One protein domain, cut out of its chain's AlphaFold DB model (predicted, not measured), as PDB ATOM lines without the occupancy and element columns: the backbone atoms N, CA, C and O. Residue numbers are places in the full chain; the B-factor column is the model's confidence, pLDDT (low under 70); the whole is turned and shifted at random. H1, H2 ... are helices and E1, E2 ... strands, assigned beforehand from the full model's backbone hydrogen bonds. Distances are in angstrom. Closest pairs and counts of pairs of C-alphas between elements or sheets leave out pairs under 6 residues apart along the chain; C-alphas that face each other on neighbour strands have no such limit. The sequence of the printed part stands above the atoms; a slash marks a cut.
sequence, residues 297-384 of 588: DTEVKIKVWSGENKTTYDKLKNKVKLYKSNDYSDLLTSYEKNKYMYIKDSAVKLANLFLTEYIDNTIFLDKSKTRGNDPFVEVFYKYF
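AT A GLANCE: This is residues 297 to 384 of the 588 residues of the protein "Flp pilus assembly protein TadG" of Aggregatibacter aphrophilus ATCC 33389 (UniProt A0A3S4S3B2). A ribbon of two antiparallel strands, E1 and E2, runs through the middle, with a helical hairpin, H2 and H3, packed mainly along E1. The long link of residues 317 to 339 loops round beyond E2, the short helix H1 comes near one end of H2, and residues 364 to 369 stick out. The printed part has 88 residues with three named helices and two named strands in the order E1, H1, E2, H2, H3; under half of the residues are in these elements, and the class is mixed, helices and strands. It is compact, with a radius of gyration of the C-alphas of 12.2 A and spans of 33 by 29 by 22 A.

IN THESE COORDINATES: E1, residues 299 to 305, begins at C-alpha 299 (40.905, -23.100, 5.025) and is 19.4 A long. H1 is residues 311 to 316. E2, residues 340 to 346, measures 19.1 A, and H2, residues 347 to 357, 15.2 A. H3, residues 375 to 383, measures 12.6 A and ends at C-alpha 383 (49.432, -19.496, 4.638).

HOW THE PARTS SIT: E1 and E2 are antiparallel neighbours at 155 degrees; N 302 and O 343 are within hydrogen-bond range at 2.9 A, as are N 304 and O 341 at 2.8 A. The closest C-alphas of E1 and H3 are those of Val 304 and Pro 375, 6.5 A apart. H3 and H2 form a hairpin and touch, closest at the C-alphas of Ala 347 and Val 379, 5.6 A, with a shallow tilt of 28 degrees, opposite ways. H1 and H2 are close but not clearly touching, the closest C-alphas being those of Lys 315 and Glu 357, 6.5 A. H1 and H3 are apart, as are E2 and H3. In H1, H2 and H3 every O i to N i+4 pair is within hydrogen-bond range.

THE WHOLE: The two C-alphas farthest apart, of Ser 329 and Leu 365, are 34.2 A apart. The printed part has no cut. The links H1 to E2 and H2 to H3 are long. The mean pLDDT of the printed part is 82.2, with residues 360 to 373 under 70.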
ATOM      1  N   ASP A 297      47.635 -21.538   9.432       95.69
ATOM      2  CA  ASP A 297      46.880 -22.546   8.705       95.69
ATOM      3  C   ASP A 297      45.406 -22.143   8.678       95.69
ATOM      4  O   ASP A 297      44.762 -21.961   9.713       95.69
ATOM      5  N   THR A 298      44.895 -21.942   7.473       93.88
ATOM      6  CA  THR A 298      43.529 -21.502   7.221       93.88
ATOM      7  C   THR A 298      42.922 -22.372   6.142       93.88
ATOM      8  O   THR A 298      43.623 -22.983   5.334       93.88
ATOM      9  N   GLU A 299      41.597 -22.445   6.120       96.31
ATOM     10  CA  GLU A 299      40.905 -23.100   5.025       96.31
ATOM     11  C   GLU A 299      40.990 -22.225   3.769       96.31
ATOM     12  O   GLU A 299      40.542 -21.075   3.755       96.31
ATOM     13  N   VAL A 300      41.548 -22.779   2.696       94.50
ATOM     14  CA  VAL A 300      41.736 -22.077   1.432       94.50
ATOM     15  C   VAL A 300      40.905 -22.707   0.331       94.50
ATOM     16  O   VAL A 300      40.820 -23.921   0.170       94.50
ATOM     17  N   LYS A 301      40.292 -21.824  -0.449       93.81
ATOM     18  CA  LYS A 301      39.514 -22.128  -1.645       93.81
ATOM     19  C   LYS A 301      40.398 -21.913  -2.863       93.81
ATOM     20  O   LYS A 301      40.879 -20.796  -3.056       93.81
ATOM     21  N   ILE A 302      40.630 -22.961  -3.645       90.56
ATOM     22  CA  ILE A 302      41.509 -22.929  -4.822       90.56
ATOM     23  C   ILE A 302      40.889 -23.677  -6.002       90.56
ATOM     24  O   ILE A 302      40.025 -24.542  -5.825       90.56
ATOM     25  N   LYS A 303      41.361 -23.355  -7.208       88.06
ATOM     26  CA  LYS A 303      41.034 -24.075  -8.443       88.06
ATOM     27  C   LYS A 303      42.285 -24.761  -8.990       88.06
ATOM     28  O   LYS A 303      43.359 -24.171  -9.019       88.06
ATOM     29  N   VAL A 304      42.140 -25.997  -9.446       87.19
ATOM     30  CA  VAL A 304      43.227 -26.826  -9.975       87.19
ATOM     31  C   VAL A 304      42.805 -27.392 -11.322       87.19
ATOM     32  O   VAL A 304      41.667 -27.824 -11.492       87.19
ATOM     33  N   TRP A 305      43.703 -27.381 -12.299       84.19
ATOM     34  CA  TRP A 305      43.420 -27.942 -13.614       84.19
ATOM     35  C   TRP A 305      43.436 -29.478 -13.567       84.19
ATOM     36  O   TRP A 305      44.386 -30.071 -13.056       84.19
ATOM     37  N   SER A 306      42.409 -30.145 -14.109       77.31
ATOM     38  CA  SER A 306      42.303 -31.617 -14.078       77.31
ATOM     39  C   SER A 306      43.353 -32.344 -14.932       77.31
ATOM     40  O   SER A 306      43.591 -33.538 -14.723       77.31
ATOM     41  N   GLY A 307      44.025 -31.624 -15.838       71.62
ATOM     42  CA  GLY A 307      44.996 -32.170 -16.789       71.62
ATOM     43  C   GLY A 307      44.334 -32.790 -18.025       71.62
ATOM     44  O   GLY A 307      43.135 -33.047 -18.038       71.62
ATOM     45  N   GLU A 308      45.117 -33.034 -19.081       70.50
ATOM     46  CA  GLU A 308      44.620 -33.654 -20.327       70.50
ATOM     47  C   GLU A 308      44.457 -35.182 -20.205       70.50
ATOM     48  O   GLU A 308      43.549 -35.766 -20.806       70.50
ATOM     49  N   ASN A 309      45.287 -35.815 -19.367       70.06
ATOM     50  CA  ASN A 309      45.412 -37.271 -19.220       70.06
ATOM     51  C   ASN A 309      45.021 -37.772 -17.817       70.06
ATOM     52  O   ASN A 309      45.591 -38.751 -17.343       70.06
ATOM     53  N   LYS A 310      44.104 -37.086 -17.113       73.56
ATOM     54  CA  LYS A 310      43.639 -37.445 -15.751       73.56
ATOM     55  C   LYS A 310      44.727 -37.464 -14.657       73.56
ATOM     56  O   LYS A 310      44.418 -37.704 -13.496       73.56
ATOM     57  N   THR A 311      45.976 -37.138 -14.981       79.44
ATOM     58  CA  THR A 311      47.132 -37.218 -14.072       79.44
ATOM     59  C   THR A 311      46.925 -36.443 -12.771       79.44
ATOM     60  O   THR A 311      47.137 -36.994 -11.693       79.44
ATOM     61  N   THR A 312      46.458 -35.195 -12.848       83.31
ATOM     62  CA  THR A 312      46.183 -34.365 -11.666       83.31
ATOM     63  C   THR A 312      44.976 -34.877 -10.880       83.31
ATOM     64  O   THR A 312      45.035 -34.976  -9.657       83.31
ATOM     65  N   TYR A 313      43.896 -35.265 -11.566       86.56
ATOM     66  CA  TYR A 313      42.721 -35.859 -10.918       86.56
ATOM     67  C   TYR A 313      43.081 -37.132 -10.139       86.56
ATOM     68  O   TYR A 313      42.704 -37.265  -8.978       86.56
ATOM     69  N   ASP A 314      43.835 -38.057 -10.739       87.75
ATOM     70  CA  ASP A 314      44.181 -39.333 -10.108       87.75
ATOM     71  C   ASP A 314      45.084 -39.168  -8.880       87.75
ATOM     72  O   ASP A 314      44.904 -39.900  -7.906       87.75
ATOM     73  N   LYS A 315      45.981 -38.174  -8.889       88.25
ATOM     74  CA  LYS A 315      46.805 -37.808  -7.726       88.25
ATOM     75  C   LYS A 315      45.975 -37.245  -6.567       88.25
ATOM     76  O   LYS A 315      46.302 -37.481  -5.406       88.25
ATOM     77  N   LEU A 316      44.892 -36.520  -6.862       90.12
ATOM     78  CA  LEU A 316      44.132 -35.756  -5.864       90.12
ATOM     79  C   LEU A 316      42.856 -36.443  -5.352       90.12
ATOM     80  O   LEU A 316      42.524 -36.284  -4.178       90.12
ATOM     81  N   LYS A 317      42.155 -37.223  -6.188       89.75
ATOM     82  CA  LYS A 317      40.797 -37.755  -5.929       89.75
ATOM     83  C   LYS A 317      40.624 -38.514  -4.606       89.75
ATOM     84  O   LYS A 317      39.537 -38.519  -4.046       89.75
ATOM     85  N   ASN A 318      41.689 -39.149  -4.116       90.94
ATOM     86  CA  ASN A 318      41.674 -39.948  -2.884       90.94
ATOM     87  C   ASN A 318      42.312 -39.219  -1.688       90.94
ATOM     88  O   ASN A 318      42.376 -39.780  -0.598       90.94
ATOM     89  N   LYS A 319      42.830 -38.001  -1.887       93.00
ATOM     90  CA  LYS A 319      43.589 -37.236  -0.880       93.00
ATOM     91  C   LYS A 319      42.833 -35.997  -0.400       93.00
ATOM     92  O   LYS A 319      43.011 -35.567   0.741       93.00
ATOM     93  N   VAL A 320      41.972 -35.440  -1.252       94.25
ATOM     94  CA  VAL A 320      41.163 -34.243  -0.983       94.25
ATOM     95  C   VAL A 320      39.787 -34.355  -1.631       94.25
ATOM     96  O   VAL A 320      39.609 -35.059  -2.624       94.25
ATOM     97  N   LYS A 321      38.809 -33.627  -1.081       94.69
ATOM     98  CA  LYS A 321      37.496 -33.481  -1.715       94.69
ATOM     99  C   LYS A 321      37.623 -32.566  -2.930       94.69
ATOM    100  O   LYS A 321      38.100 -31.438  -2.811       94.69
ATOM    101  N   LEU A 322      37.192 -33.068  -4.081       93.44
ATOM    102  CA  LEU A 322      37.158 -32.331  -5.339       93.44
ATOM    103  C   LEU A 322      35.726 -31.879  -5.618       93.44
ATOM    104  O   LEU A 322      34.793 -32.660  -5.444       93.44
ATOM    105  N   TYR A 323      35.564 -30.644  -6.075       94.50
ATOM    106  CA  TYR A 323      34.273 -30.033  -6.383       94.50
ATOM    107  C   TYR A 323      34.203 -29.610  -7.853       94.50
ATOM    108  O   TYR A 323      35.226 -29.278  -8.461       94.50
ATOM    109  N   LYS A 324      32.994 -29.621  -8.424       91.56
ATOM    110  CA  LYS A 324      32.736 -29.247  -9.827       91.56
ATOM    111  C   LYS A 324      32.789 -27.737 -10.069       91.56
ATOM    112  O   LYS A 324      33.139 -27.303 -11.165       91.56
ATOM    113  N   SER A 325      32.461 -26.951  -9.048       89.50
ATOM    114  CA  SER A 325      32.274 -25.497  -9.103       89.50
ATOM    115  C   SER A 325      32.856 -24.795  -7.871       89.50
ATOM    116  O   SER A 325      33.211 -25.420  -6.871       89.50
ATOM    117  N   ASN A 326      32.982 -23.467  -7.957       89.50
ATOM    118  CA  ASN A 326      33.542 -22.596  -6.915       89.50
ATOM    119  C   ASN A 326      32.566 -22.266  -5.767       89.50
ATOM    120  O   ASN A 326      32.929 -21.520  -4.857       89.50
ATOM    121  N   ASP A 327      31.342 -22.788  -5.806       92.00
ATOM    122  CA  ASP A 327      30.380 -22.763  -4.698       92.00
ATOM    123  C   ASP A 327      30.634 -23.884  -3.678       92.00
ATOM    124  O   ASP A 327      30.207 -23.774  -2.530       92.00
ATOM    125  N   TYR A 328      31.407 -24.907  -4.062       91.69
ATOM    126  CA  TYR A 328      31.750 -26.059  -3.235       91.69
ATOM    127  C   TYR A 328      30.521 -26.866  -2.770       91.69
ATOM    128  O   TYR A 328      30.567 -27.487  -1.705       91.69
ATOM    129  N   SER A 329      29.436 -26.875  -3.556       91.38
ATOM    130  CA  SER A 329      28.238 -27.684  -3.268       91.38
ATOM    131  C   SER A 329      28.346 -29.103  -3.829       91.38
ATOM    132  O   SER A 329      27.997 -30.068  -3.150       91.38
ATOM    133  N   ASP A 330      28.890 -29.233  -5.041       93.06
ATOM    134  CA  ASP A 330      28.806 -30.463  -5.826       93.06
ATOM    135  C   ASP A 330      30.153 -31.179  -5.896       93.06
ATOM    136  O   ASP A 330      31.119 -30.674  -6.477       93.06
ATOM    137  N   LEU A 331      30.211 -32.393  -5.345       93.81
ATOM    138  CA  LEU A 331      31.406 -33.229  -5.421       93.81
ATOM    139  C   LEU A 331      31.652 -33.719  -6.854       93.81
ATOM    140  O   LEU A 331      30.754 -34.188  -7.560       93.81
ATOM    141  N   LEU A 332      32.912 -33.650  -7.268       90.62
ATOM    142  CA  LEU A 332      33.402 -34.234  -8.504       90.62
ATOM    143  C   LEU A 332      33.687 -35.724  -8.270       90.62
ATOM    144  O   LEU A 332      34.687 -36.088  -7.656       90.62
ATOM    145  N   THR A 333      32.798 -36.586  -8.761       87.12
ATOM    146  CA  THR A 333      32.869 -38.047  -8.574       87.12
ATOM    147  C   THR A 333      33.592 -38.783  -9.705       87.12
ATOM    148  O   THR A 333      33.989 -39.936  -9.541       87.12
ATOM    149  N   SER A 334      33.793 -38.132 -10.852       87.88
ATOM    150  CA  SER A 334      34.478 -38.689 -12.020       87.88
ATOM    151  C   SER A 334      35.363 -37.648 -12.696       87.88
ATOM    152  O   SER A 334      35.099 -36.452 -12.617       87.88
ATOM    153  N   TYR A 335      36.396 -38.103 -13.406       85.44
ATOM    154  CA  TYR A 335      37.271 -37.218 -14.170       85.44
ATOM    155  C   TYR A 335      36.512 -36.493 -15.280       85.44
ATOM    156  O   TYR A 335      35.884 -37.126 -16.128       85.44
ATOM    157  N   GLU A 336      36.655 -35.172 -15.310       83.00
ATOM    158  CA  GLU A 336      36.197 -34.329 -16.406       83.00
ATOM    159  C   GLU A 336      37.415 -33.788 -17.159       83.00
ATOM    160  O   GLU A 336      38.256 -33.074 -16.599       83.00
ATOM    161  N   LYS A 337      37.529 -34.171 -18.437       82.06
ATOM    162  CA  LYS A 337      38.652 -33.792 -19.298       82.06
ATOM    163  C   LYS A 337      38.683 -32.284 -19.496       82.06
ATOM    164  O   LYS A 337      37.669 -31.691 -19.856       82.06
ATOM    165  N   ASN A 338      39.868 -31.693 -19.338       76.44
ATOM    166  CA  ASN A 338      40.105 -30.277 -19.597       76.44
ATOM    167  C   ASN A 338      39.162 -29.345 -18.822       76.44
ATOM    168  O   ASN A 338      38.637 -28.377 -19.377       76.44
ATOM    169  N   LYS A 339      38.946 -29.634 -17.537       84.50
ATOM    170  CA  LYS A 339      38.147 -28.785 -16.654       84.50
ATOM    171  C   LYS A 339      38.917 -28.389 -15.406       84.50
ATOM    172  O   LYS A 339      39.871 -29.044 -14.991       84.50
ATOM    173  N   TYR A 340      38.479 -27.296 -14.794       85.12
ATOM    174  CA  TYR A 340      38.918 -26.952 -13.450       85.12
ATOM    175  C   TYR A 340      38.159 -27.784 -12.426       85.12
ATOM    176  O   TYR A 340      36.957 -28.004 -12.549       85.12
ATOM    177  N   MET A 341      38.892 -28.209 -11.408       89.31
ATOM    178  CA  MET A 341      38.386 -28.821 -10.194       89.31
ATOM    179  C   MET A 341      38.606 -27.827  -9.063       89.31
ATOM    180  O   MET A 341      39.612 -27.115  -9.044       89.31
ATOM    181  N   TYR A 342      37.691 -27.783  -8.110       91.81
ATOM    182  CA  TYR A 342      37.773 -26.860  -6.988       91.81
ATOM    183  C   TYR A 342      38.069 -27.637  -5.712       91.81
ATOM    184  O   TYR A 342      37.577 -28.748  -5.528       91.81
ATOM    185  N   ILE A 343      38.912 -27.072  -4.851       93.50
ATOM    186  CA  ILE A 343      39.332 -27.688  -3.589       93.50
ATOM    187  C   ILE A 343      39.173 -26.656  -2.474       93.50
ATOM    188  O   ILE A 343      39.475 -25.475  -2.670       93.50
ATOM    189  N   LYS A 344      38.661 -27.109  -1.329       95.06
ATOM    190  CA  LYS A 344      38.509 -26.333  -0.095       95.06
ATOM    191  C   LYS A 344      39.049 -27.170   1.057       95.06
ATOM    192  O   LYS A 344      38.435 -28.172   1.413       95.06
ATOM    193  N   ASP A 345      40.228 -26.814   1.556       95.94
ATOM    194  CA  ASP A 345      40.931 -27.565   2.608       95.94
ATOM    195  C   ASP A 345      41.993 -26.678   3.294       95.94
ATOM    196  O   ASP A 345      42.167 -25.519   2.915       95.94
ATOM    197  N   SER A 346      42.696 -27.208   4.299       97.12
ATOM    198  CA  SER A 346      43.816 -26.550   4.996       97.12
ATOM    199  C   SER A 346      44.925 -26.122   4.025       97.12
ATOM    200  O   SER A 346      45.353 -26.900   3.165       97.12
ATOM    201  N   ALA A 347      45.418 -24.892   4.179       95.94
ATOM    202  CA  ALA A 347      46.509 -24.351   3.379       95.94
ATOM    203  C   ALA A 347      47.785 -25.186   3.534       95.94
ATOM    204  O   ALA A 347      48.415 -25.552   2.542       95.94
ATOM    205  N   VAL A 348      48.136 -25.558   4.766       96.38
ATOM    206  CA  VAL A 348      49.320 -26.384   5.037       96.38
ATOM    207  C   VAL A 348      49.175 -27.765   4.401       96.38
ATOM    208  O   VAL A 348      50.100 -28.255   3.745       96.38
ATOM    209  N   LYS A 349      47.999 -28.390   4.537       95.69
ATOM    210  CA  LYS A 349      47.724 -29.699   3.934       95.69
ATOM    211  C   LYS A 349      47.849 -29.647   2.411       95.69
ATOM    212  O   LYS A 349      48.478 -30.527   1.825       95.69
ATOM    213  N   LEU A 350      47.278 -28.623   1.777       94.25
ATOM    214  CA  LEU A 350      47.325 -28.461   0.325       94.25
ATOM    215  C   LEU A 350      48.735 -28.142  -0.176       94.25
ATOM    216  O   LEU A 350      49.151 -28.725  -1.173       94.25
ATOM    217  N   ALA A 351      49.501 -27.304   0.527       93.44
ATOM    218  CA  ALA A 351      50.886 -27.006   0.165       93.44
ATOM    219  C   ALA A 351      51.762 -28.268   0.182       93.44
ATOM    220  O   ALA A 351      52.439 -28.564  -0.803       93.44
ATOM    221  N   ASN A 352      51.694 -29.052   1.264       93.00
ATOM    222  CA  ASN A 352      52.412 -30.323   1.368       93.00
ATOM    223  C   ASN A 352      51.992 -31.297   0.261       93.00
ATOM    224  O   ASN A 352      52.843 -31.905  -0.390       93.00
ATOM    225  N   LEU A 353      50.684 -31.407   0.009       91.56
ATOM    226  CA  LEU A 353      50.139 -32.281  -1.023       91.56
ATOM    227  C   LEU A 353      50.630 -31.890  -2.422       91.56
ATOM    228  O   LEU A 353      51.042 -32.760  -3.182       91.56
ATOM    229  N   PHE A 354      50.619 -30.603  -2.768       90.44
ATOM    230  CA  PHE A 354      51.025 -30.135  -4.094       90.44
ATOM    231  C   PHE A 354      52.513 -30.311  -4.363       90.44
ATOM    232  O   PHE A 354      52.881 -30.716  -5.467       90.44
ATOM    233  N   LEU A 355      53.354 -30.106  -3.350       89.06
ATOM    234  CA  LEU A 355      54.786 -30.374  -3.457       89.06
ATOM    235  C   LEU A 355      55.084 -31.873  -3.561       89.06
ATOM    236  O   LEU A 355      55.919 -32.272  -4.371       89.06
ATOM    237  N   THR A 356      54.379 -32.700  -2.783       86.06
ATOM    238  CA  THR A 356      54.565 -34.163  -2.772       86.06
ATOM    239  C   THR A 356      54.103 -34.799  -4.078       86.06
ATOM    240  O   THR A 356      54.808 -35.605  -4.679       86.06
ATOM    241  N   GLU A 357      52.922 -34.410  -4.553       83.56
ATOM    242  CA  GLU A 357      52.314 -34.992  -5.744       83.56
ATOM    243  C   GLU A 357      52.769 -34.327  -7.039       83.56
ATOM    244  O   GLU A 357      52.372 -34.781  -8.112       83.56
ATOM    245  N   TYR A 358      53.585 -33.273  -6.977       78.25
ATOM    246  CA  TYR A 358      53.977 -32.493  -8.149       78.25
ATOM    247  C   TYR A 358      52.739 -31.984  -8.909       78.25
ATOM    248  O   TYR A 358      52.472 -32.374 -10.052       78.25
ATOM    249  N   ILE A 359      51.921 -31.188  -8.212       75.94
ATOM    250  CA  ILE A 359      50.749 -30.513  -8.780       75.94
ATOM    251  C   ILE A 359      51.151 -29.094  -9.142       75.94
ATOM    252  O   ILE A 359      51.166 -28.210  -8.292       75.94
ATOM    253  N   ASP A 360      51.447 -28.889 -10.415       65.56
ATOM    254  CA  ASP A 360      51.774 -27.580 -10.954       65.56
ATOM    255  C   ASP A 360      50.992 -27.377 -12.262       65.56
ATOM    256  O   ASP A 360      51.008 -28.206 -13.175       65.56
ATOM    257  N   ASN A 361      50.231 -26.281 -12.324       60.16
ATOM    258  CA  ASN A 361      49.444 -25.911 -13.504       60.16
ATOM    259  C   ASN A 361      50.318 -25.251 -14.598       60.16
ATOM    260  O   ASN A 361      49.824 -24.981 -15.694       60.16
ATOM    261  N   THR A 362      51.597 -24.985 -14.311       50.91
ATOM    262  CA  THR A 362      52.562 -24.282 -15.168       50.91
ATOM    263  C   THR A 362      53.509 -25.209 -15.940       50.91
ATOM    264  O   THR A 362      54.277 -24.719 -16.764       50.91
ATOM    265  N   ILE A 363      53.397 -26.541 -15.797       46.72
ATOM    266  CA  ILE A 363      54.245 -27.554 -16.478       46.72
ATOM    267  C   ILE A 363      53.957 -27.673 -17.998       46.72
ATOM    268  O   ILE A 363      54.178 -28.705 -18.629       46.72
ATOM    269  N   PHE A 364      53.485 -26.608 -18.642       39.34
ATOM    270  CA  PHE A 364      53.596 -26.462 -20.086       39.34
ATOM    271  C   PHE A 364      54.795 -25.554 -20.373       39.34
ATOM    272  O   PHE A 364      54.779 -24.369 -20.061       39.34
ATOM    273  N   LEU A 365      55.827 -26.115 -21.018       37.22
ATOM    274  CA  LEU A 365      57.056 -25.445 -21.497       37.22
ATOM    275  C   LEU A 365      56.810 -24.246 -22.445       37.22
ATOM    276  O   LEU A 365      57.753 -23.607 -22.908       37.22
ATOM    277  N   ASP A 366      55.552 -23.932 -22.733       37.88
ATOM    278  CA  ASP A 366      55.121 -22.822 -23.560       37.88
ATOM    279  C   ASP A 366      54.656 -21.661 -22.663       37.88
ATOM    280  O   ASP A 366      53.519 -21.628 -22.188       37.88
ATOM    281  N   LYS A 367      55.543 -20.677 -22.455       40.28
ATOM    282  CA  LYS A 367      55.252 -19.431 -21.715       40.28
ATOM    283  C   LYS A 367      54.067 -18.638 -22.294       40.28
ATOM    284  O   LYS A 367      53.562 -17.756 -21.609       40.28
ATOM    285  N   SER A 368      53.617 -18.935 -23.519       39.88
ATOM    286  CA  SER A 368      52.436 -18.309 -24.133       39.88
ATOM    287  C   SER A 368      51.107 -18.996 -23.775       39.88
ATOM    288  O   SER A 368      50.041 -18.484 -24.118       39.88
ATOM    289  N   LYS A 369      51.146 -20.136 -23.062       42.47
ATOM    290  CA  LYS A 369      49.977 -20.968 -22.712       42.47
ATOM    291  C   LYS A 369      49.864 -21.273 -21.214       42.47
ATOM    292  O   LYS A 369      49.341 -22.325 -20.843       42.47
ATOM    293  N   THR A 370      50.319 -20.385 -20.333       44.44
ATOM    294  CA  THR A 370      50.058 -20.514 -18.890       44.44
ATOM    295  C   THR A 370      48.546 -20.460 -18.630       44.44
ATOM    296  O   THR A 370      47.920 -19.403 -18.639       44.44
ATOM    297  N   ARG A 371      47.914 -21.622 -18.420       46.19
ATOM    298  CA  ARG A 371      46.465 -21.747 -18.161       46.19
ATOM    299  C   ARG A 371      46.107 -21.481 -16.685       46.19
ATOM    300  O   ARG A 371      45.281 -22.184 -16.119       46.19
ATOM    301  N   GLY A 372      46.696 -20.458 -16.060       52.47
ATOM    302  CA  GLY A 372      46.369 -20.010 -14.695       52.47
ATOM    303  C   GLY A 372      47.555 -19.944 -13.725       52.47
ATOM    304  O   GLY A 372      48.670 -20.325 -14.069       52.47
ATOM    305  N   ASN A 373      47.293 -19.437 -12.513       64.12
ATOM    306  CA  ASN A 373      48.265 -19.353 -11.415       64.12
ATOM    307  C   ASN A 373      48.643 -20.757 -10.896       64.12
ATOM    308  O   ASN A 373      47.804 -21.665 -10.875       64.12
ATOM    309  N   ASP A 374      49.897 -20.918 -10.465       80.69
ATOM    310  CA  ASP A 374      50.388 -22.122  -9.787       80.69
ATOM    311  C   ASP A 374      49.611 -22.325  -8.465       80.69
ATOM    312  O   ASP A 374      49.584 -21.421  -7.617       80.69
ATOM    313  N   PRO A 375      48.946 -23.482  -8.277       85.19
ATOM    314  CA  PRO A 375      48.115 -23.726  -7.107       85.19
ATOM    315  C   PRO A 375      48.938 -23.828  -5.817       85.19
ATOM    316  O   PRO A 375      48.435 -23.454  -4.759       85.19
ATOM    317  N   PHE A 376      50.198 -24.277  -5.876       88.69
ATOM    318  CA  PHE A 376      51.097 -24.255  -4.724       88.69
ATOM    319  C   PHE A 376      51.415 -22.819  -4.310       88.69
ATOM    320  O   PHE A 376      51.283 -22.492  -3.133       88.69
ATOM    321  N   VAL A 377      51.761 -21.952  -5.264       88.00
ATOM    322  CA  VAL A 377      52.074 -20.542  -4.982       88.00
ATOM    323  C   VAL A 377      50.880 -19.838  -4.334       88.00
ATOM    324  O   VAL A 377      51.037 -19.165  -3.315       88.00
ATOM    325  N   GLU A 378      49.671 -20.035  -4.869       88.12
ATOM    326  CA  GLU A 378      48.453 -19.435  -4.310       88.12
ATOM    327  C   GLU A 378      48.185 -19.902  -2.872       88.12
ATOM    328  O   GLU A 378      47.874 -19.088  -1.999       88.12
ATOM    329  N   VAL A 379      48.310 -21.205  -2.607       92.19
ATOM    330  CA  VAL A 379      48.127 -21.760  -1.260       92.19
ATOM    331  C   VAL A 379      49.207 -21.256  -0.305       92.19
ATOM    332  O   VAL A 379      48.893 -20.856   0.818       92.19
ATOM    333  N   PHE A 380      50.465 -21.239  -0.748       93.62
ATOM    334  CA  PHE A 380      51.595 -20.810   0.063       93.62
ATOM    335  C   PHE A 380      51.410 -19.376   0.564       93.62
ATOM    336  O   PHE A 380      51.531 -19.142   1.762       93.62
ATOM    337  N   TYR A 381      51.049 -18.429  -0.310       92.62
ATOM    338  CA  TYR A 381      50.859 -17.030   0.092       92.62
ATOM    339  C   TYR A 381      49.620 -16.796   0.971       92.62
ATOM    340  O   TYR A 381      49.590 -15.816   1.709       92.62
ATOM    341  N   LYS A 382      48.616 -17.687   0.944       93.94
ATOM    342  CA  LYS A 382      47.489 -17.645   1.898       93.94
ATOM    343  C   LYS A 382      47.884 -18.129   3.294       93.94
ATOM    344  O   LYS A 382      47.312 -17.672   4.278       93.94
ATOM    345  N   TYR A 383      48.850 -19.041   3.377       96.00
ATOM    346  CA  TYR A 383      49.432 -19.496   4.638       96.00
ATOM    347  C   TYR A 383      50.463 -18.493   5.179       96.00
ATOM    348  O   TYR A 383      50.423 -18.138   6.356       96.00
ATOM    349  N   PHE A 384      51.392 -18.048   4.332       96.69
ATOM    350  CA  PHE A 384      52.620 -17.355   4.709       96.69
ATOM    351  C   PHE A 384      52.379 -16.034   5.447       96.69
ATOM    352  O   PHE A 384      51.603 -15.182   5.020       96.69
TER     353      PHE A 384